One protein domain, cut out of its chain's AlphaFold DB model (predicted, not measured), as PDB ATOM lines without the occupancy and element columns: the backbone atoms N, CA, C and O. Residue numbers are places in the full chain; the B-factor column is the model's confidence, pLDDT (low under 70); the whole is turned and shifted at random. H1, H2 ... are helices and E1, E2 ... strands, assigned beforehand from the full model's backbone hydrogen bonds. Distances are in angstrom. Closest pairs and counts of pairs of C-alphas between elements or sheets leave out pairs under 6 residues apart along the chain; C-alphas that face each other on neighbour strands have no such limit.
ATOM      1  N   ASP A 416      50.436   3.456 -12.647       83.19
ATOM      2  CA  ASP A 416      49.074   3.772 -13.073       83.19
ATOM      3  C   ASP A 416      48.115   3.139 -12.067       83.19
ATOM      4  O   ASP A 416      48.239   1.950 -11.768       83.19
ATOM      5  N   ILE A 417      47.210   3.929 -11.502       85.44
ATOM      6  CA  ILE A 417      46.215   3.441 -10.550       85.44
ATOM      7  C   ILE A 417      44.867   3.587 -11.226       85.44
ATOM      8  O   ILE A 417      44.458   4.693 -11.577       85.44
ATOM      9  N   ARG A 418      44.195   2.457 -11.418       85.94
ATOM     10  CA  ARG A 418      42.845   2.411 -11.960       85.94
ATOM     11  C   ARG A 418      41.886   1.994 -10.872       85.94
ATOM     12  O   ARG A 418      42.163   1.064 -10.122       85.94
ATOM     13  N   LEU A 419      40.771   2.699 -10.824       86.06
ATOM     14  CA  LEU A 419      39.653   2.366  -9.973       86.06
ATOM     15  C   LEU A 419      38.527   1.842 -10.846       86.06
ATOM     16  O   LEU A 419      38.156   2.472 -11.835       86.06
ATOM     17  N   ILE A 420      38.039   0.669 -10.486       87.50
ATOM     18  CA  ILE A 420      37.003  -0.061 -11.189       87.50
ATOM     19  C   ILE A 420      35.856  -0.197 -10.196       87.50
ATOM     20  O   ILE A 420      36.016  -0.823  -9.150       87.50
ATOM     21  N   SER A 421      34.718   0.423 -10.501       85.50
ATOM     22  CA  SER A 421      33.477   0.098  -9.798       85.50
ATOM     23  C   SER A 421      33.047  -1.273 -10.287       85.50
ATOM     24  O   SER A 421      32.900  -1.465 -11.498       85.50
ATOM     25  N   LEU A 422      32.880  -2.225  -9.375       83.81
ATOM     26  CA  LEU A 422      32.261  -3.489  -9.747       83.81
ATOM     27  C   LEU A 422      30.756  -3.230  -9.923       83.81
ATOM     28  O   LEU A 422      30.193  -2.466  -9.132       83.81
ATOM     29  N   PRO A 423      30.126  -3.737 -11.002       74.88
ATOM     30  CA  PRO A 423      28.697  -3.563 -11.201       74.88
ATOM     31  C   PRO A 423      27.949  -4.109  -9.992       74.88
ATOM     32  O   PRO A 423      28.240  -5.209  -9.527       74.88
ATOM     33  N   GLU A 424      26.977  -3.349  -9.508       67.25
ATOM     34  CA  GLU A 424      25.970  -3.891  -8.606       67.25
ATOM     35  C   GLU A 424      25.244  -5.014  -9.365       67.25
ATOM     36  O   GLU A 424      25.014  -4.881 -10.573       67.25
ATOM     37  N   HIS A 425      24.923  -6.127  -8.699       59.28
ATOM     38  CA  HIS A 425      24.208  -7.280  -9.270       59.28
ATOM     39  C   HIS A 425      22.748  -6.935  -9.649       59.28
ATOM     40  O   HIS A 425      21.812  -7.688  -9.401       59.28
ATOM     41  N   PRO A 436      33.904  -3.981 -16.340       71.44
ATOM     42  CA  PRO A 436      35.201  -4.568 -16.657       71.44
ATOM     43  C   PRO A 436      34.964  -5.942 -17.290       71.44
ATOM     44  O   PRO A 436      34.107  -6.695 -16.825       71.44
ATOM     45  N   SER A 437      35.697  -6.264 -18.358       77.69
ATOM     46  CA  SER A 437      35.578  -7.592 -18.950       77.69
ATOM     47  C   SER A 437      35.874  -8.640 -17.878       77.69
ATOM     48  O   SER A 437      36.798  -8.475 -17.073       77.69
ATOM     49  N   GLN A 438      35.104  -9.727 -17.870       80.88
ATOM     50  CA  GLN A 438      35.354 -10.881 -17.002       80.88
ATOM     51  C   GLN A 438      36.816 -11.357 -17.113       80.88
ATOM     52  O   GLN A 438      37.425 -11.791 -16.134       80.88
ATOM     53  N   ASP A 439      37.407 -11.179 -18.296       84.44
ATOM     54  CA  ASP A 439      38.814 -11.441 -18.585       84.44
ATOM     55  C   ASP A 439      39.769 -10.577 -17.750       84.44
ATOM     56  O   ASP A 439      40.769 -11.081 -17.243       84.44
ATOM     57  N   LEU A 440      39.472  -9.283 -17.566       85.25
ATOM     58  CA  LEU A 440      40.303  -8.387 -16.760       85.25
ATOM     59  C   LEU A 440      40.280  -8.797 -15.288       85.25
ATOM     60  O   LEU A 440      41.331  -8.852 -14.653       85.25
ATOM     61  N   ILE A 441      39.097  -9.095 -14.750       84.75
ATOM     62  CA  ILE A 441      38.952  -9.553 -13.365       84.75
ATOM     63  C   ILE A 441      39.702 -10.875 -13.171       84.75
ATOM     64  O   ILE A 441      40.490 -11.013 -12.234       84.75
ATOM     65  N   SER A 442      39.537 -11.817 -14.097       86.81
ATOM     66  CA  SER A 442      40.247 -13.098 -14.075       86.81
ATOM     67  C   SER A 442      41.767 -12.914 -14.138       86.81
ATOM     68  O   SER A 442      42.491 -13.563 -13.387       86.81
ATOM     69  N   ALA A 443      42.264 -11.981 -14.957       88.81
ATOM     70  CA  ALA A 443      43.687 -11.648 -15.025       88.81
ATOM     71  C   ALA A 443      44.219 -11.018 -13.724       88.81
ATOM     72  O   ALA A 443      45.345 -11.301 -13.308       88.81
ATOM     73  N   ILE A 444      43.412 -10.183 -13.058       89.69
ATOM     74  CA  ILE A 444      43.750  -9.598 -11.754       89.69
ATOM     75  C   ILE A 444      43.864 -10.697 -10.697       89.69
ATOM     76  O   ILE A 444      44.864 -10.740  -9.984       89.69
ATOM     77  N   LEU A 445      42.888 -11.607 -10.638       87.62
ATOM     78  CA  LEU A 445      42.895 -12.741  -9.711       87.62
ATOM     79  C   LEU A 445      44.068 -13.691  -9.977       87.62
ATOM     80  O   LEU A 445      44.712 -14.134  -9.033       87.62
ATOM     81  N   ALA A 446      44.403 -13.943 -11.245       88.62
ATOM     82  CA  ALA A 446      45.573 -14.742 -11.615       88.62
ATOM     83  C   ALA A 446      46.900 -14.096 -11.177       88.62
ATOM     84  O   ALA A 446      47.874 -14.797 -10.926       88.62
ATOM     85  N   SER A 447      46.942 -12.766 -11.048       91.94
ATOM     86  CA  SER A 447      48.141 -12.035 -10.617       91.94
ATOM     87  C   SER A 447      48.311 -11.982  -9.093       91.94
ATOM     88  O   SER A 447      49.361 -11.549  -8.617       91.94
ATOM     89  N   VAL A 448      47.301 -12.382  -8.311       92.56
ATOM     90  CA  VAL A 448      47.340 -12.333  -6.836       92.56
ATOM     91  C   VAL A 448      48.500 -13.154  -6.291       92.56
ATOM     92  O   VAL A 448      49.234 -12.671  -5.429       92.56
ATOM     93  N   ASP A 449      48.698 -14.348  -6.837       92.81
ATOM     94  CA  ASP A 449      49.747 -15.274  -6.415       92.81
ATOM     95  C   ASP A 449      51.124 -14.652  -6.584       92.81
ATOM     96  O   ASP A 449      51.899 -14.580  -5.631       92.81
ATOM     97  N   ASP A 450      51.401 -14.119  -7.774       92.19
ATOM     98  CA  ASP A 450      52.667 -13.465  -8.078       92.19
ATOM     99  C   ASP A 450      52.904 -12.273  -7.150       92.19
ATOM    100  O   ASP A 450      53.989 -12.134  -6.581       92.19
ATOM    101  N   ILE A 451      51.894 -11.423  -6.939       92.88
ATOM    102  CA  ILE A 451      52.012 -10.252  -6.062       92.88
ATOM    103  C   ILE A 451      52.300 -10.686  -4.621       92.88
ATOM    104  O   ILE A 451      53.206 -10.138  -3.979       92.88
ATOM    105  N   MET A 452      51.561 -11.677  -4.120       94.31
ATOM    106  CA  MET A 452      51.719 -12.197  -2.767       94.31
ATOM    107  C   MET A 452      53.068 -12.886  -2.589       94.31
ATOM    108  O   MET A 452      53.748 -12.622  -1.603       94.31
ATOM    109  N   LEU A 453      53.525 -13.695  -3.544       95.06
ATOM    110  CA  LEU A 453      54.841 -14.328  -3.490       95.06
ATOM    111  C   LEU A 453      55.962 -13.287  -3.584       95.06
ATOM    112  O   LEU A 453      56.926 -13.331  -2.817       95.06
ATOM    113  N   HIS A 454      55.841 -12.280  -4.450       91.75
ATOM    114  CA  HIS A 454      56.816 -11.193  -4.516       91.75
ATOM    115  C   HIS A 454      56.949 -10.450  -3.184       91.75
ATOM    116  O   HIS A 454      58.081 -10.147  -2.767       91.75
ATOM    117  N   ALA A 455      55.814 -10.176  -2.536       91.12
ATOM    118  CA  ALA A 455      55.735  -9.485  -1.259       91.12
ATOM    119  C   ALA A 455      56.199 -10.370  -0.096       91.12
ATOM    120  O   ALA A 455      57.068  -9.946   0.654       91.12
ATOM    121  N   HIS A 456      55.675 -11.585   0.036       94.06
ATOM    122  CA  HIS A 456      55.790 -12.407   1.240       94.06
ATOM    123  C   HIS A 456      56.823 -13.525   1.155       94.06
ATOM    124  O   HIS A 456      57.361 -13.887   2.196       94.06
ATOM    125  N   ALA A 457      57.185 -14.020  -0.036       95.75
ATOM    126  CA  ALA A 457      58.229 -15.037  -0.215       95.75
ATOM    127  C   ALA A 457      59.636 -14.415  -0.105       95.75
ATOM    128  O   ALA A 457      60.477 -14.498  -1.008       95.75
ATOM    129  N   GLN A 458      59.866 -13.705   0.996       93.69
ATOM    130  CA  GLN A 458      61.125 -13.097   1.389       93.69
ATOM    131  C   GLN A 458      61.458 -13.599   2.795       93.69
ATOM    132  O   GLN A 458      60.606 -13.489   3.677       93.69
ATOM    133  N   PRO A 459      62.690 -14.058   3.061       95.00
ATOM    134  CA  PRO A 459      63.052 -14.586   4.374       95.00
ATOM    135  C   PRO A 459      62.802 -13.600   5.514       95.00
ATOM    136  O   PRO A 459      62.317 -13.974   6.574       95.00
ATOM    137  N   LYS A 460      63.064 -12.305   5.283       91.44
ATOM    138  CA  LYS A 460      62.770 -11.260   6.270       91.44
ATOM    139  C   LYS A 460      61.294 -11.260   6.678       91.44
ATOM    140  O   LYS A 460      60.998 -10.963   7.821       91.44
ATOM    141  N   ILE A 461      60.380 -11.571   5.769       92.31
ATOM    142  CA  ILE A 461      58.943 -11.537   6.038       92.31
ATOM    143  C   ILE A 461      58.482 -12.883   6.603       92.31
ATOM    144  O   ILE A 461      57.863 -12.912   7.662       92.31
ATOM    145  N   MET A 462      58.869 -13.989   5.967       95.50
ATOM    146  CA  MET A 462      58.512 -15.346   6.399       95.50
ATOM    147  C   MET A 462      58.982 -15.672   7.819       95.50
ATOM    148  O   MET A 462      58.261 -16.288   8.590       95.50
ATOM    149  N   GLU A 463      60.175 -15.219   8.206       93.12
ATOM    150  CA  GLU A 463      60.715 -15.515   9.538       93.12
ATOM    151  C   GLU A 463      60.082 -14.668  10.656       93.12
ATOM    152  O   GLU A 463      60.232 -15.017  11.826       93.12
ATOM    153  N   HIS A 464      59.382 -13.574  10.322       90.44
ATOM    154  CA  HIS A 464      58.781 -12.659  11.303       90.44
ATOM    155  C   HIS A 464      57.255 -12.775  11.383       90.44
ATOM    156  O   HIS A 464      56.691 -12.500  12.438       90.44
ATOM    157  N   ILE A 465      56.577 -13.193  10.309       89.88
ATOM    158  CA  ILE A 465      55.123 -13.388  10.321       89.88
ATOM    159  C   ILE A 465      54.807 -14.784  10.894       89.88
ATOM    160  O   ILE A 465      55.262 -15.775  10.322       89.88
ATOM    161  N   PRO A 466      54.025 -14.896  11.990       89.12
ATOM    162  CA  PRO A 466      53.750 -16.168  12.666       89.12
ATOM    163  C   PRO A 466      53.195 -17.275  11.766       89.12
ATOM    164  O   PRO A 466      53.558 -18.426  11.979       89.12
ATOM    165  N   ASN A 467      52.405 -16.905  10.753       90.25
ATOM    166  CA  ASN A 467      51.706 -17.819   9.848       90.25
ATOM    167  C   ASN A 467      52.335 -17.866   8.444       90.25
ATOM    168  O   ASN A 467      51.634 -18.153   7.485       90.25
ATOM    169  N   CYS A 468      53.609 -17.499   8.280       94.12
ATOM    170  CA  CYS A 468      54.313 -17.593   6.990       94.12
ATOM    171  C   CYS A 468      55.713 -18.215   7.140       94.12
ATOM    172  O   CYS A 468      56.593 -17.941   6.324       94.12
ATOM    173  N   LYS A 469      55.962 -18.997   8.199       94.19
ATOM    174  CA  LYS A 469      57.300 -19.522   8.534       94.19
ATOM    175  C   LYS A 469      57.696 -20.720   7.682       94.19
ATOM    176  O   LYS A 469      58.895 -21.029   7.573       94.19
ATOM    177  N   THR A 470      56.709 -21.412   7.130       96.19
ATOM    178  CA  THR A 470      56.880 -22.515   6.184       96.19
ATOM    179  C   THR A 470      56.290 -22.157   4.825       96.19
ATOM    180  O   THR A 470      55.567 -21.169   4.668       96.19
ATOM    181  N   TRP A 471      56.646 -22.945   3.814       96.44
ATOM    182  CA  TRP A 471      56.102 -22.772   2.473       96.44
ATOM    183  C   TRP A 471      54.606 -23.097   2.438       96.44
ATOM    184  O   TRP A 471      53.832 -22.384   1.808       96.44
ATOM    185  N   GLU A 472      54.200 -24.132   3.167       97.25
ATOM    186  CA  GLU A 472      52.823 -24.605   3.260       97.25
ATOM    187  C   GLU A 472      51.923 -23.550   3.909       97.25
ATOM    188  O   GLU A 472      50.842 -23.271   3.399       97.25
ATOM    189  N   GLU A 473      52.395 -22.909   4.982       96.56
ATOM    190  CA  GLU A 473      51.700 -21.802   5.644       96.56
ATOM    191  C   GLU A 473      51.556 -20.582   4.721       96.56
ATOM    192  O   GLU A 473      50.468 -20.022   4.586       96.56
ATOM    193  N   LEU A 474      52.636 -20.193   4.028       96.12
ATOM    194  CA  LEU A 474      52.594 -19.102   3.052       96.12
ATOM    195  C   LEU A 474      51.595 -19.404   1.926       96.12
ATOM    196  O   LEU A 474      50.788 -18.543   1.582       96.12
ATOM    197  N   ASN A 475      51.632 -20.612   1.366       96.06
ATOM    198  CA  ASN A 475      50.736 -21.012   0.288       96.06
ATOM    199  C   ASN A 475      49.276 -21.105   0.760       96.06
ATOM    200  O   ASN A 475      48.380 -20.669   0.045       96.06
ATOM    201  N   GLY A 476      49.038 -21.593   1.981       96.00
ATOM    202  CA  GLY A 476      47.715 -21.592   2.608       96.00
ATOM    203  C   GLY A 476      47.152 -20.180   2.774       96.00
ATOM    204  O   GLY A 476      45.992 -19.940   2.446       96.00
ATOM    205  N   ASN A 477      47.981 -19.215   3.186       94.44
ATOM    206  CA  ASN A 477      47.567 -17.811   3.257       94.44
ATOM    207  C   ASN A 477      47.281 -17.212   1.876       94.44
ATOM    208  O   ASN A 477      46.347 -16.427   1.740       94.44
ATOM    209  N   ILE A 478      48.072 -17.558   0.855       94.25
ATOM    210  CA  ILE A 478      47.824 -17.106  -0.522       94.25
ATOM    211  C   ILE A 478      46.486 -17.651  -1.018       94.25
ATOM    212  O   ILE A 478      45.689 -16.882  -1.546       94.25
ATOM    213  N   GLU A 479      46.213 -18.939  -0.802       94.62
ATOM    214  CA  GLU A 479      44.931 -19.551  -1.162       94.62
ATOM    215  C   GLU A 479      43.767 -18.883  -0.431       94.62
ATOM    216  O   GLU A 479      42.762 -18.551  -1.053       94.62
ATOM    217  N   HIS A 480      43.915 -18.629   0.872       94.25
ATOM    218  CA  HIS A 480      42.897 -17.953   1.669       94.25
ATOM    219  C   HIS A 480      42.588 -16.553   1.130       94.25
ATOM    220  O   HIS A 480      41.430 -16.237   0.870       94.25
ATOM    221  N   VAL A 481      43.621 -15.745   0.875       93.00
ATOM    222  CA  VAL A 481      43.471 -14.403   0.296       93.00
ATOM    223  C   VAL A 481      42.861 -14.472  -1.103       93.00
ATOM    224  O   VAL A 481      42.016 -13.650  -1.449       93.00
ATOM    225  N   ARG A 482      43.249 -15.458  -1.920       93.12
ATOM    226  CA  ARG A 482      42.673 -15.665  -3.253       93.12
ATOM    227  C   ARG A 482      41.191 -16.024  -3.168       93.12
ATOM    228  O   ARG A 482      40.407 -15.522  -3.969       93.12
ATOM    229  N   HIS A 483      40.817 -16.876  -2.219       93.25
ATOM    230  CA  HIS A 483      39.435 -17.260  -1.966       93.25
ATOM    231  C   HIS A 483      38.608 -16.063  -1.491       93.25
ATOM    232  O   HIS A 483      37.592 -15.762  -2.100       93.25
ATOM    233  N   GLU A 484      39.062 -15.340  -0.466       92.31
ATOM    234  CA  GLU A 484      38.400 -14.128   0.036       92.31
ATOM    235  C   GLU A 484      38.220 -13.095  -1.081       92.31
ATOM    236  O   GLU A 484      37.132 -12.569  -1.291       92.31
ATOM    237  N   MET A 485      39.264 -12.882  -1.883       91.50
ATOM    238  CA  MET A 485      39.208 -11.989  -3.032       91.50
ATOM    239  C   MET A 485      38.205 -12.456  -4.094       91.50
ATOM    240  O   MET A 485      37.538 -11.631  -4.711       91.50
ATOM    241  N   ARG A 486      38.095 -13.769  -4.321       91.06
ATOM    242  CA  ARG A 486      37.128 -14.354  -5.254       91.06
ATOM    243  C   ARG A 486      35.700 -14.194  -4.745       91.06
ATOM    244  O   ARG A 486      34.851 -13.794  -5.529       91.06
ATOM    245  N   GLU A 487      35.457 -14.449  -3.464       89.94
ATOM    246  CA  GLU A 487      34.151 -14.255  -2.827       89.94
ATOM    247  C   GLU A 487      33.743 -12.780  -2.847       89.94
ATOM    248  O   GLU A 487      32.629 -12.456  -3.232       89.94
ATOM    249  N   MET A 488      34.662 -11.856  -2.572       88.12
ATOM    250  CA  MET A 488      34.388 -10.424  -2.722       88.12
ATOM    251  C   MET A 488      34.101 -10.012  -4.173       88.12
ATOM    252  O   MET A 488      33.502  -8.976  -4.419       88.12
ATOM    253  N   VAL A 489      34.577 -10.742  -5.174       88.44
ATOM    254  CA  VAL A 489      34.431 -10.324  -6.576       88.44
ATOM    255  C   VAL A 489      33.245 -10.999  -7.263       88.44
ATOM    256  O   VAL A 489      32.589 -10.363  -8.083       88.44
ATOM    257  N   TYR A 490      32.995 -12.269  -6.953       85.69
ATOM    258  CA  TYR A 490      31.985 -13.109  -7.603       85.69
ATOM    259  C   TYR A 490      30.988 -13.735  -6.642       85.69
ATOM    260  O   TYR A 490      30.053 -14.382  -7.116       85.69
ATOM    261  N   GLY A 491      31.216 -13.636  -5.334       83.69
ATOM    262  CA  GLY A 491      30.267 -14.140  -4.361       83.69
ATOM    263  C   GLY A 491      28.915 -13.531  -4.679       83.69
ATOM    264  O   GLY A 491      28.800 -12.316  -4.855       83.69
ATOM    265  N   GLU A 492      27.905 -14.387  -4.809       76.06
ATOM    266  CA  GLU A 492      26.524 -13.942  -4.755       76.06
ATOM    267  C   GLU A 492      26.382 -13.312  -3.378       76.06
ATOM    268  O   GLU A 492      26.245 -14.021  -2.380       76.06
ATOM    269  N   ASP A 493      26.558 -11.994  -3.313       60.03
ATOM    270  CA  ASP A 493      26.480 -11.249  -2.076       60.03
ATOM    271  C   ASP A 493      25.070 -11.471  -1.527       60.03
ATOM    272  O   ASP A 493      24.123 -10.763  -1.871       60.03
ATOM    273  N   LYS A 494      24.911 -12.475  -0.659       54.69
ATOM    274  CA  LYS A 494      23.629 -12.767  -0.017       54.69
ATOM    275  C   LYS A 494      23.139 -11.573   0.804       54.69
ATOM    276  O   LYS A 494      21.960 -11.525   1.137       54.69
ATOM    277  N   GLU A 495      24.015 -10.603   1.077       60.94
ATOM    278  CA  GLU A 495      23.721  -9.377   1.811       60.94
ATOM    279  C   GLU A 495      24.564  -8.175   1.335       60.94
ATOM    280  O   GLU A 495      25.032  -7.394   2.169       60.94
ATOM    281  N   MET A 496      24.787  -7.973   0.022       66.25
ATOM    282  CA  MET A 496      25.296  -6.655  -0.391       66.25
ATOM    283  C   MET A 496      24.215  -5.667   0.005       66.25
ATOM    284  O   MET A 496      23.104  -5.688  -0.531       66.25
ATOM    285  N   ARG A 497      24.504  -4.847   1.015       76.94
ATOM    286  CA  ARG A 497      23.558  -3.818   1.416       76.94
ATOM    287  C   ARG A 497      23.324  -2.951   0.179       76.94
ATOM    288  O   ARG A 497      24.311  -2.583  -0.458       76.94
ATOM    289  N   PRO A 498      22.076  -2.561  -0.125       80.75
ATOM    290  CA  PRO A 498      21.769  -1.658  -1.244       80.75
ATOM    291  C   PRO A 498      22.551  -0.335  -1.194       80.75
ATOM    292  O   PRO A 498      22.567   0.453  -2.132       80.75
ATOM    293  N   THR A 499      23.159  -0.050  -0.045       86.69
ATOM    294  CA  THR A 499      23.912   1.161   0.242       86.69
ATOM    295  C   THR A 499      25.420   0.960   0.153       86.69
ATOM    296  O   THR A 499      26.155   1.933   0.291       86.69
ATOM    297  N   CYS A 500      25.909  -0.248  -0.126       87.19
ATOM    298  CA  CYS A 500      27.330  -0.527  -0.287       87.19
ATOM    299  C   CYS A 500      27.730  -0.573  -1.766       87.19
ATOM    300  O   CYS A 500      27.082  -1.217  -2.582       87.19
ATOM    301  N   ARG A 501      28.848   0.071  -2.111       87.44
ATOM    302  CA  ARG A 501      29.480  -0.019  -3.434       87.44
ATOM    303  C   ARG A 501      30.849  -0.656  -3.335       87.44
ATOM    304  O   ARG A 501      31.682  -0.195  -2.560       87.44
ATOM    305  N   ARG A 502      31.110  -1.663  -4.165       89.75
ATOM    306  CA  ARG A 502      32.404  -2.345  -4.188       89.75
ATOM    307  C   ARG A 502      33.345  -1.730  -5.212       89.75
ATOM    308  O   ARG A 502      33.019  -1.565  -6.390       89.75
ATOM    309  N   TYR A 503      34.549  -1.437  -4.750       89.69
ATOM    310  CA  TYR A 503      35.603  -0.830  -5.540       89.69
ATOM    311  C   TYR A 503      36.798  -1.761  -5.643       89.69
ATOM    312  O   TYR A 503      37.328  -2.228  -4.639       89.69
ATOM    313  N   LEU A 504      37.266  -1.961  -6.871       91.19
ATOM    314  CA  LEU A 504      38.504  -2.651  -7.184       91.19
ATOM    315  C   LEU A 504      39.544  -1.636  -7.660       91.19
ATOM    316  O   LEU A 504      39.417  -0.997  -8.705       91.19
ATOM    317  N   VAL A 505      40.604  -1.493  -6.883       90.69
ATOM    318  CA  VAL A 505      41.737  -0.616  -7.151       90.69
ATOM    319  C   VAL A 505      42.878  -1.474  -7.661       90.69
ATOM    320  O   VAL A 505      43.376  -2.345  -6.951       90.69
ATOM    321  N   VAL A 506      43.347  -1.201  -8.871       91.25
ATOM    322  CA  VAL A 506      44.470  -1.924  -9.469       91.25
ATOM    323  C   VAL A 506      45.603  -0.953  -9.723       91.25
ATOM    324  O   VAL A 506      45.450   0.046 -10.431       91.25
ATOM    325  N   LYS A 507      46.767  -1.263  -9.159       90.38
ATOM    326  CA  LYS A 507      48.000  -0.516  -9.370       90.38
ATOM    327  C   LYS A 507      48.925  -1.299 -10.289       90.38
ATOM    328  O   LYS A 507      49.411  -2.375  -9.941       90.38
ATOM    329  N   TRP A 508      49.229  -0.699 -11.428       89.62
ATOM    330  CA  TRP A 508      50.137  -1.230 -12.436       89.62
ATOM    331  C   TRP A 508      51.491  -0.547 -12.338       89.62
ATOM    332  O   TRP A 508      51.562   0.662 -12.091       89.62
ATOM    333  N   LEU A 509      52.562  -1.290 -12.600       85.62
ATOM    334  CA  LEU A 509      53.861  -0.691 -12.882       85.62
ATOM    335  C   LEU A 509      54.014  -0.524 -14.388       85.62
ATOM    336  O   LEU A 509      53.765  -1.448 -15.163       85.62
ATOM    337  N   ARG A 510      54.415   0.680 -14.800       80.81
ATOM    338  CA  ARG A 510      54.843   0.916 -16.174       80.81
ATOM    339  C   ARG A 510      56.333   0.600 -16.266       80.81
ATOM    340  O   ARG A 510      57.102   1.187 -15.495       80.81
ATOM    341  N   PRO A 511      56.754  -0.268 -17.201       73.19
ATOM    342  CA  PRO A 511      58.165  -0.404 -17.516       73.19
ATOM    343  C   PRO A 511      58.712   0.982 -17.855       73.19
ATOM    344  O   PRO A 511      58.099   1.726 -18.632       73.19
ATOM    345  N   LYS A 512      59.848   1.364 -17.262       71.50
ATOM    346  CA  LYS A 512      60.554   2.566 -17.708       71.50
ATOM    347  C   LYS A 512      60.914   2.307 -19.166       71.50
ATOM    348  O   LYS A 512      61.604   1.330 -19.454       71.50
ATOM    349  N   ARG A 513      60.421   3.139 -20.091       67.12
ATOM    350  CA  ARG A 513      60.913   3.093 -21.470       67.12
ATOM    351  C   ARG A 513      62.413   3.326 -21.369       67.12
ATOM    352  O   ARG A 513      62.822   4.381 -20.884       67.12
ATOM    353  N   ARG A 532      51.980  -4.687 -18.957       83.31
ATOM    354  CA  ARG A 532      51.849  -3.994 -17.679       83.31
ATOM    355  C   ARG A 532      51.793  -5.074 -16.620       83.31
ATOM    356  O   ARG A 532      50.987  -5.990 -16.736       83.31
ATOM    357  N   THR A 533      52.609  -4.939 -15.590       87.75
ATOM    358  CA  THR A 533      52.615  -5.890 -14.479       87.75
ATOM    359  C   THR A 533      51.772  -5.315 -13.348       87.75
ATOM    360  O   THR A 533      51.987  -4.172 -12.918       87.75
ATOM    361  N   ILE A 534      50.768  -6.072 -12.895       90.62
ATOM    362  CA  ILE A 534      49.989  -5.711 -11.708       90.62
ATOM    363  C   ILE A 534      50.907  -5.843 -10.499       90.62
ATOM    364  O   ILE A 534      51.607  -6.836 -10.339       90.62
ATOM    365  N   TYR A 535      50.923  -4.822  -9.652       89.00
ATOM    366  CA  TYR A 535      51.829  -4.762  -8.506       89.00
ATOM    367  C   TYR A 535      51.113  -4.683  -7.167       89.00
ATOM    368  O   TYR A 535      51.666  -5.042  -6.128       89.00
ATOM    369  N   SER A 536      49.894  -4.158  -7.171       91.44
ATOM    370  CA  SER A 536      49.044  -4.139  -5.995       91.44
ATOM    371  C   SER A 536      47.594  -4.086  -6.431       91.44
ATOM    372  O   SER A 536      47.259  -3.447  -7.432       91.44
ATOM    373  N   VAL A 537      46.758  -4.762  -5.662       93.31
ATOM    374  CA  VAL A 537      45.317  -4.786  -5.826       93.31
ATOM    375  C   VAL A 537      44.687  -4.489  -4.475       93.31
ATOM    376  O   VAL A 537      45.195  -4.923  -3.446       93.31
ATOM    377  N   MET A 538      43.609  -3.724  -4.464       93.44
ATOM    378  CA  MET A 538      42.829  -3.479  -3.262       93.44
ATOM    379  C   MET A 538      41.350  -3.553  -3.606       93.44
ATOM    380  O   MET A 538      40.913  -2.945  -4.578       93.44
ATOM    381  N   LEU A 539      40.603  -4.291  -2.801       92.69
ATOM    382  CA  LEU A 539      39.153  -4.318  -2.790       92.69
ATOM    383  C   LEU A 539      38.663  -3.630  -1.528       92.69
ATOM    384  O   LEU A 539      39.281  -3.749  -0.470       92.69
ATOM    385  N   ALA A 540      37.579  -2.887  -1.658       92.19
ATOM    386  CA  ALA A 540      36.897  -2.297  -0.524       92.19
ATOM    387  C   ALA A 540      35.418  -2.131  -0.842       92.19
ATOM    388  O   ALA A 540      35.064  -1.734  -1.958       92.19
ATOM    389  N   ASP A 541      34.588  -2.375   0.162       91.06
ATOM    390  CA  ASP A 541      33.186  -2.002   0.141       91.06
ATOM    391  C   ASP A 541      33.068  -0.610   0.736       91.06
ATOM    392  O   ASP A 541      33.656  -0.297   1.764       91.06
ATOM    393  N   TRP A 542      32.335   0.268   0.080       90.31
ATOM    394  CA  TRP A 542      32.048   1.581   0.611       90.31
ATOM    395  C   TRP A 542      30.569   1.690   0.923       90.31
ATOM    396  O   TRP A 542      29.731   1.701   0.023       90.31
ATOM    397  N   ASN A 543      30.274   1.834   2.207       90.12
ATOM    398  CA  ASN A 543      28.957   2.156   2.706       90.12
ATOM    399  C   ASN A 543      28.618   3.637   2.440       90.12
ATOM    400  O   ASN A 543      29.177   4.556   3.046       90.12
ATOM    401  N   MET A 544      27.692   3.876   1.515       85.69
ATOM    402  CA  MET A 544      27.249   5.209   1.107       85.69
ATOM    403  C   MET A 544      26.441   5.932   2.195       85.69
ATOM    404  O   MET A 544      26.426   7.162   2.204       85.69
ATOM    405  N   GLU A 545      25.786   5.202   3.104       86.62
ATOM    406  CA  GLU A 545      25.004   5.796   4.199       86.62
ATOM    407  C   GLU A 545      25.904   6.338   5.304       86.62
ATOM    408  O   GLU A 545      25.712   7.465   5.766       86.62
ATOM    409  N   THR A 546      26.890   5.545   5.729       88.69
ATOM    410  CA  THR A 546      27.804   5.940   6.809       88.69
ATOM    411  C   THR A 546      28.979   6.767   6.296       88.69
ATOM    412  O   THR A 546      29.502   7.618   7.014       88.69
ATOM    413  N   GLY A 547      29.364   6.577   5.030       85.06
ATOM    414  CA  GLY A 547      30.578   7.153   4.462       85.06
ATOM    415  C   GLY A 547      31.849   6.360   4.791       85.06
ATOM    416  O   GLY A 547      32.939   6.880   4.550       85.06
ATOM    417  N   ASP A 548      31.716   5.140   5.322       87.00
ATOM    418  CA  ASP A 548      32.829   4.307   5.790       87.00
ATOM    419  C   ASP A 548      33.224   3.219   4.783       87.00
ATOM    420  O   ASP A 548      32.404   2.727   4.008       87.00
ATOM    421  N   LEU A 549      34.505   2.840   4.804       86.50
ATOM    422  CA  LEU A 549      35.016   1.707   4.037       86.50
ATOM    423  C   LEU A 549      34.965   0.440   4.894       86.50
ATOM    424  O   LEU A 549      35.678   0.337   5.893       86.50
ATOM    425  N   ASP A 550      34.166  -0.516   4.446       87.62
ATOM    426  CA  ASP A 550      34.000  -1.851   5.001       87.62
ATOM    427  C   ASP A 550      34.770  -2.881   4.144       87.62
ATOM    428  O   ASP A 550      35.175  -2.603   3.012       87.62
ATOM    429  N   ASN A 551      35.006  -4.076   4.697       88.31
ATOM    430  CA  ASN A 551      35.584  -5.235   3.992       88.31
ATOM    431  C   ASN A 551      36.809  -4.899   3.121       88.31
ATOM    432  O   ASN A 551      36.844  -5.169   1.924       88.31
ATOM    433  N   VAL A 552      37.818  -4.248   3.700       90.81
ATOM    434  CA  VAL A 552      39.006  -3.866   2.931       90.81
ATOM    435  C   VAL A 552      39.988  -5.030   2.839       90.81
ATOM    436  O   VAL A 552      40.616  -5.398   3.834       90.81
ATOM    437  N   LEU A 553      40.238  -5.491   1.616       92.62
ATOM    438  CA  LEU A 553      41.292  -6.448   1.296       92.62
ATOM    439  C   LEU A 553      42.348  -5.783   0.411       92.62
ATOM    440  O   LEU A 553      42.077  -5.407  -0.725       92.62
ATOM    441  N   ALA A 554      43.578  -5.631   0.909       91.56
ATOM    442  CA  ALA A 554      44.663  -4.977   0.174       91.56
ATOM    443  C   ALA A 554      45.894  -5.880   0.038       91.56
ATOM    444  O   ALA A 554      46.536  -6.243   1.022       91.56
ATOM    445  N   ILE A 555      46.271  -6.158  -1.208       90.75
ATOM    446  CA  ILE A 555      47.373  -7.033  -1.599       90.75
ATOM    447  C   ILE A 555      48.416  -6.205  -2.348       90.75
ATOM    448  O   ILE A 555      48.107  -5.431  -3.257       90.75
ATOM    449  N   GLY A 556      49.685  -6.329  -1.976       85.62
ATOM    450  CA  GLY A 556      50.755  -5.610  -2.655       85.62
ATOM    451  C   GLY A 556      51.988  -5.399  -1.803       85.62
ATOM    452  O   GLY A 556      51.977  -5.530  -0.578       85.62
ATOM    453  N   HIS A 557      53.069  -5.009  -2.466       72.06
ATOM    454  CA  HIS A 557      54.313  -4.705  -1.780       72.06
ATOM    455  C   HIS A 557      54.109  -3.555  -0.783       72.06
ATOM    456  O   HIS A 557      53.609  -2.479  -1.140       72.06
ATOM    457  N   GLN A 558      54.554  -3.750   0.461       63.41
ATOM    458  CA  GLN A 558      54.590  -2.693   1.467       63.41
ATOM    459  C   GLN A 558      55.594  -1.619   1.039       63.41
ATOM    460  O   GLN A 558      56.775  -1.647   1.375       63.41
ATOM    461  N   THR A 559      55.148  -0.664   0.234       53.56
ATOM    462  CA  THR A 559      55.900   0.573   0.040       53.56
ATOM    463  C   THR A 559      55.533   1.511   1.182       53.56
ATOM    464  O   THR A 559      54.362   1.611   1.551       53.56
ATOM    465  N   ARG A 560      56.505   2.263   1.714       55.44
ATOM    466  CA  ARG A 560      56.267   3.330   2.712       55.44
ATOM    467  C   ARG A 560      55.229   4.382   2.257       55.44
ATOM    468  O   ARG A 560      54.834   5.231   3.040       55.44
ATOM    469  N   LYS A 561      54.763   4.326   1.001       56.19
ATOM    470  CA  LYS A 561      53.805   5.240   0.361       56.19
ATOM    471  C   LYS A 561      52.368   4.683   0.278       56.19
ATOM    472  O   LYS A 561      51.645   5.032  -0.656       56.19
ATOM    473  N   ARG A 562      51.922   3.841   1.226       55.84
ATOM    474  CA  ARG A 562      50.531   3.322   1.271       55.84
ATOM    475  C   ARG A 562      49.473   4.433   1.189       55.84
ATOM    476  O   ARG A 562      48.475   4.258   0.499       55.84
ATOM    477  N   GLY A 563      49.729   5.604   1.780       63.41
ATOM    478  CA  GLY A 563      48.788   6.733   1.770       63.41
ATOM    479  C   GLY A 563      48.368   7.227   0.375       63.41
ATOM    480  O   GLY A 563      47.300   7.814   0.241       63.41
ATOM    481  N   PHE A 564      49.153   6.970  -0.680       61.19
ATOM    482  CA  PHE A 564      48.822   7.450  -2.026       61.19
ATOM    483  C   PHE A 564      47.698   6.654  -2.705       61.19
ATOM    484  O   PHE A 564      46.858   7.252  -3.369       61.19
ATOM    485  N   ALA A 565      47.657   5.328  -2.532       62.16
ATOM    486  CA  ALA A 565      46.576   4.512  -3.092       62.16
ATOM    487  C   ALA A 565      45.247   4.848  -2.404       62.16
ATOM    488  O   ALA A 565      44.277   5.171  -3.080       62.16
ATOM    489  N   TRP A 566      45.260   4.912  -1.070       68.75
ATOM    490  CA  TRP A 566      44.123   5.336  -0.253       68.75
ATOM    491  C   TRP A 566      43.572   6.697  -0.653       68.75
ATOM    492  O   TRP A 566      42.364   6.857  -0.769       68.75
ATOM    493  N   LYS A 567      44.451   7.664  -0.928       77.00
ATOM    494  CA  LYS A 567      44.039   8.985  -1.400       77.00
ATOM    495  C   LYS A 567      43.207   8.904  -2.684       77.00
ATOM    496  O   LYS A 567      42.195   9.580  -2.772       77.00
ATOM    497  N   ILE A 568      43.604   8.072  -3.649       71.38
ATOM    498  CA  ILE A 568      42.889   7.934  -4.929       71.38
ATOM    499  C   ILE A 568      41.523   7.286  -4.736       71.38
ATOM    500  O   ILE A 568      40.555   7.747  -5.339       71.38
ATOM    501  N   VAL A 569      41.445   6.254  -3.887       66.44
ATOM    502  CA  VAL A 569      40.163   5.646  -3.513       66.44
ATOM    503  C   VAL A 569      39.271   6.712  -2.901       66.44
ATOM    504  O   VAL A 569      38.218   6.993  -3.448       66.44
ATOM    505  N   LEU A 570      39.745   7.396  -1.859       76.94
ATOM    506  CA  LEU A 570      38.997   8.440  -1.159       76.94
ATOM    507  C   LEU A 570      38.612   9.628  -2.057       76.94
ATOM    508  O   LEU A 570      37.553  10.213  -1.857       76.94
ATOM    509  N   ASP A 571      39.437   9.988  -3.043       77.88
ATOM    510  CA  ASP A 571      39.139  11.035  -4.029       77.88
ATOM    511  C   ASP A 571      37.996  10.626  -4.965       77.88
ATOM    512  O   ASP A 571      37.100  11.426  -5.234       77.88
ATOM    513  N   GLN A 572      38.008   9.393  -5.482       72.81
ATOM    514  CA  GLN A 572      36.902   8.914  -6.310       72.81
ATOM    515  C   GLN A 572      35.644   8.701  -5.486       72.81
ATOM    516  O   GLN A 572      34.569   9.087  -5.927       72.81
ATOM    517  N   VAL A 573      35.808   8.146  -4.291       71.00
ATOM    518  CA  VAL A 573      34.753   7.998  -3.302       71.00
ATOM    519  C   VAL A 573      34.075   9.358  -3.122       71.00
ATOM    520  O   VAL A 573      32.904   9.546  -3.425       71.00
ATOM    521  N   HIS A 574      34.848  10.391  -2.798       74.25
ATOM    522  CA  HIS A 574      34.319  11.742  -2.667       74.25
ATOM    523  C   HIS A 574      33.580  12.251  -3.912       74.25
ATOM    524  O   HIS A 574      32.520  12.864  -3.774       74.25
ATOM    525  N   ARG A 575      34.090  11.979  -5.120       75.88
ATOM    526  CA  ARG A 575      33.403  12.340  -6.372       75.88
ATOM    527  C   ARG A 575      32.064  11.627  -6.524       75.88
ATOM    528  O   ARG A 575      31.076  12.286  -6.829       75.88
ATOM    529  N   ASP A 576      32.015  10.323  -6.294       68.81
ATOM    530  CA  ASP A 576      30.792   9.531  -6.426       68.81
ATOM    531  C   ASP A 576      29.747   9.957  -5.387       68.81
ATOM    532  O   ASP A 576      28.585  10.130  -5.745       68.81
ATOM    533  N   TYR A 577      30.170  10.225  -4.142       68.75
ATOM    534  CA  TYR A 577      29.308  10.784  -3.093       68.75
ATOM    535  C   TYR A 577      28.718  12.121  -3.537       68.75
ATOM    536  O   TYR A 577      27.514  12.340  -3.467       68.75
ATOM    537  N   THR A 578      29.577  13.013  -4.032       74.94
ATOM    538  CA  THR A 578      29.176  14.352  -4.470       74.94
ATOM    539  C   THR A 578      28.194  14.274  -5.639       74.94
ATOM    540  O   THR A 578      27.193  14.981  -5.642       74.94
ATOM    541  N   ASN A 579      28.421  13.372  -6.596       72.06
ATOM    542  CA  ASN A 579      27.532  13.179  -7.741       72.06
ATOM    543  C   ASN A 579      26.177  12.565  -7.353       72.06
ATOM    544  O   ASN A 579      25.166  12.935  -7.940       72.06
ATOM    545  N   LEU A 580      26.145  11.652  -6.376       67.12
ATOM    546  CA  LEU A 580      24.912  11.060  -5.839       67.12
ATOM    547  C   LEU A 580      24.086  12.070  -5.040       67.12
ATOM    548  O   LEU A 580      22.877  12.165  -5.216       67.12
ATOM    549  N   VAL A 581      24.736  12.827  -4.157       62.50
ATOM    550  CA  VAL A 581      24.053  13.739  -3.230       62.50
ATOM    551  C   VAL A 581      23.594  15.023  -3.926       62.50
ATOM    552  O   VAL A 581      22.565  15.586  -3.560       62.50
ATOM    553  N   LEU A 582      24.314  15.493  -4.951       57.03
ATOM    554  CA  LEU A 582      23.949  16.710  -5.687       57.03
ATOM    555  C   LEU A 582      22.924  16.485  -6.811       57.03
ATOM    556  O   LEU A 582      22.523  17.447  -7.464       57.03
ATOM    557  N   ALA A 583      22.458  15.255  -7.025       48.12
ATOM    558  CA  ALA A 583      21.477  14.937  -8.052       48.12
ATOM    559  C   ALA A 583      20.332  14.089  -7.476       48.12
ATOM    560  O   ALA A 583      20.496  12.882  -7.375       48.12
ATOM    561  N   PRO A 584      19.110  14.588  -7.214       51.28
ATOM    562  CA  PRO A 584      18.609  15.918  -6.856       51.28
ATOM    563  C   PRO A 584      17.717  15.885  -5.568       51.28
ATOM    564  O   PRO A 584      17.342  14.823  -5.085       51.28
ATOM    565  N   ARG A 595      35.890  14.584   4.920       53.81
ATOM    566  CA  ARG A 595      36.762  15.686   5.364       53.81
ATOM    567  C   ARG A 595      37.541  15.299   6.628       53.81
ATOM    568  O   ARG A 595      38.711  15.660   6.761       53.81
ATOM    569  N   TRP A 596      36.917  14.517   7.514       51.59
ATOM    570  CA  TRP A 596      37.538  13.952   8.715       51.59
ATOM    571  C   TRP A 596      38.481  12.787   8.375       51.59
ATOM    572  O   TRP A 596      39.633  12.787   8.815       51.59
ATOM    573  N   ILE A 597      38.065  11.864   7.495       51.97
ATOM    574  CA  ILE A 597      38.922  10.771   6.992       51.97
ATOM    575  C   ILE A 597      40.178  11.343   6.310       51.97
ATOM    576  O   ILE A 597      41.294  10.902   6.584       51.97
ATOM    577  N   TRP A 598      40.038  12.397   5.501       53.25
ATOM    578  CA  TRP A 598      41.163  13.100   4.874       53.25
ATOM    579  C   TRP A 598      42.130  13.732   5.874       53.25
ATOM    580  O   TRP A 598      43.346  13.709   5.656       53.25
ATOM    581  N   ALA A 599      41.612  14.307   6.960       51.97
ATOM    582  CA  ALA A 599      42.439  14.873   8.019       51.97
ATOM    583  C   ALA A 599      43.259  13.780   8.727       51.97
ATOM    584  O   ALA A 599      44.437  13.995   9.019       51.97
ATOM    585  N   ASN A 600      42.682  12.591   8.922       45.94
ATOM    586  CA  ASN A 600      43.352  11.468   9.578       45.94
ATOM    587  C   ASN A 600      44.332  10.725   8.663       45.94
ATOM    588  O   ASN A 600      45.461  10.472   9.076       45.94
ATOM    589  N   VAL A 601      43.996  10.483   7.393       46.78
ATOM    590  CA  VAL A 601      44.928   9.880   6.418       46.78
ATOM    591  C   VAL A 601      46.160  10.769   6.200       46.78
ATOM    592  O   VAL A 601      47.281  10.266   6.103       46.78
ATOM    593  N   ARG A 602      45.996  12.103   6.196       45.66
ATOM    594  CA  ARG A 602      47.129  13.048   6.154       45.66
ATOM    595  C   ARG A 602      47.973  13.036   7.433       45.66
ATOM    596  O   ARG A 602      49.183  13.220   7.328       45.66
ATOM    597  N   LYS A 603      47.368  12.829   8.610       40.25
ATOM    598  CA  LYS A 603      48.087  12.715   9.894       40.25
ATOM    599  C   LYS A 603      48.885  11.409   9.990       40.25
ATOM    600  O   LYS A 603      50.065  11.461  10.319       40.25
ATOM    601  N   VAL A 604      48.297  10.275   9.596       41.00
ATOM    602  CA  VAL A 604      48.969   8.958   9.548       41.00
ATOM    603  C   VAL A 604      50.123   8.945   8.536       41.00
ATOM    604  O   VAL A 604      51.143   8.303   8.754       41.00
ATOM    605  N   GLY A 605      50.009   9.701   7.438       35.75
ATOM    606  CA  GLY A 605      51.095   9.864   6.468       35.75
ATOM    607  C   GLY A 605      52.246  10.780   6.911       35.75
ATOM    608  O   GLY A 605      53.276  10.782   6.240       35.75
ATOM    609  N   ARG A 606      52.084  11.572   7.985       35.28
ATOM    610  CA  ARG A 606      53.091  12.541   8.467       35.28
ATOM    611  C   ARG A 606      53.771  12.138   9.774       35.28
ATOM    612  O   ARG A 606      54.945  12.448   9.926       35.28
TER     613      ARG A 606
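This is residues 416 to 425, 436 to 513, 532 to 584 and 595 to 606 of the 679 residues of an uncharacterized protein of Spizellomyces sp. 'palustris' (UniProt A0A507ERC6). A twisted sheet of four strands forms the core, covered by helices on both faces: H1, H2 and H4 on one, the long H5 on the other, with H6 packed on H5 away from the sheet. These are three layers, helices on both faces of a sheet; the short H3 lies off the sheet beyond H2. The 153 printed residues hold six named helices and four named strands, in the order E1 H1 H2 H3 H4 E2 E3 E4 H5 H6; the sheet runs E1 E2 E3 E4, antiparallel, and the class is mixed. The whole is compact, with a radius of gyration of the C-alphas of 16.7 A and spans of 55 by 40 by 38 A.

Edge strand E1, residues 416 to 421, is antiparallel to E2, residues 500 to 509; N 418 and O 506, 2.9 A apart, are within hydrogen-bond range. H1, residues 438 to 446, is on the sheet at a height of 9.1 A. H2, residues 448 to 456, is on the same face and runs across E3, residues 533 to 543, at 74 degrees on the local plane; their closest C-alphas, of Ile 451 and Tyr 535, are 6.0 A apart. H3, residues 459 to 462, is close but not clearly touching H2; the closest C-alphas, of His 456 and Met 462, are 6.5 A apart. H4, residues 471 to 490, on the same face as H2, touches it with residues 474 to 482 alone, at a steep tilt of 42 degrees; the closest C-alphas, of Asp 449 and Ile 478, are 6.5 A apart. H1 and H4 only just touch, with 3 pairs of C-alphas within 8 A, the closest being Leu 445 and Arg 482, 7.1 A. E2 and E3 are antiparallel neighbours, and N 505 and O 538, 2.7 A apart, are within hydrogen-bond range. E3 and E4, residues 549 to 556, form a hairpin, with N 539 and O 553 at 2.8 A; E4 bends by 55 degrees at residue 552. H5, residues 562 to 581, is on the opposite face at a height of 8.3 A, slantwise to the strands at 40 degrees to E3 on the local plane. H6, residues 595 to 604, touches H5 at a shallow tilt of 1 degrees, opposite ways, through residues 563 to 570 of H5 alone; the closest C-alphas, of Gly 563 and Val 601, are 6.8 A apart. Every O i to N i+4 pair is within hydrogen-bond range in H1, H2, H4 and H6, and 15 of 16 in H5; H3 is too short for such a pair.

E1 begins at C-alpha 416, (49.074, 3.772, -13.073). First to last C-alpha, H4 measures 27.9 A, E2 29.4 A, E3 30.3 A and H5 28.8 A. H6 ends at C-alpha 604, (48.969, 8.958, 9.548).

The C-alphas farthest apart, of Thr 470 and Pro 584, are 55.8 A apart. Residues 426 to 435, 514 to 531 and 585 to 594 are not printed; the C-alpha gaps across these cuts are 13.5 A, 12.1 A and 21.9 A. Of the links that are printed whole, no link is long. The mean pLDDT of the printed part is 80.3; 36 residues are under 70, among them residues 558 to 566 and 595 to 606.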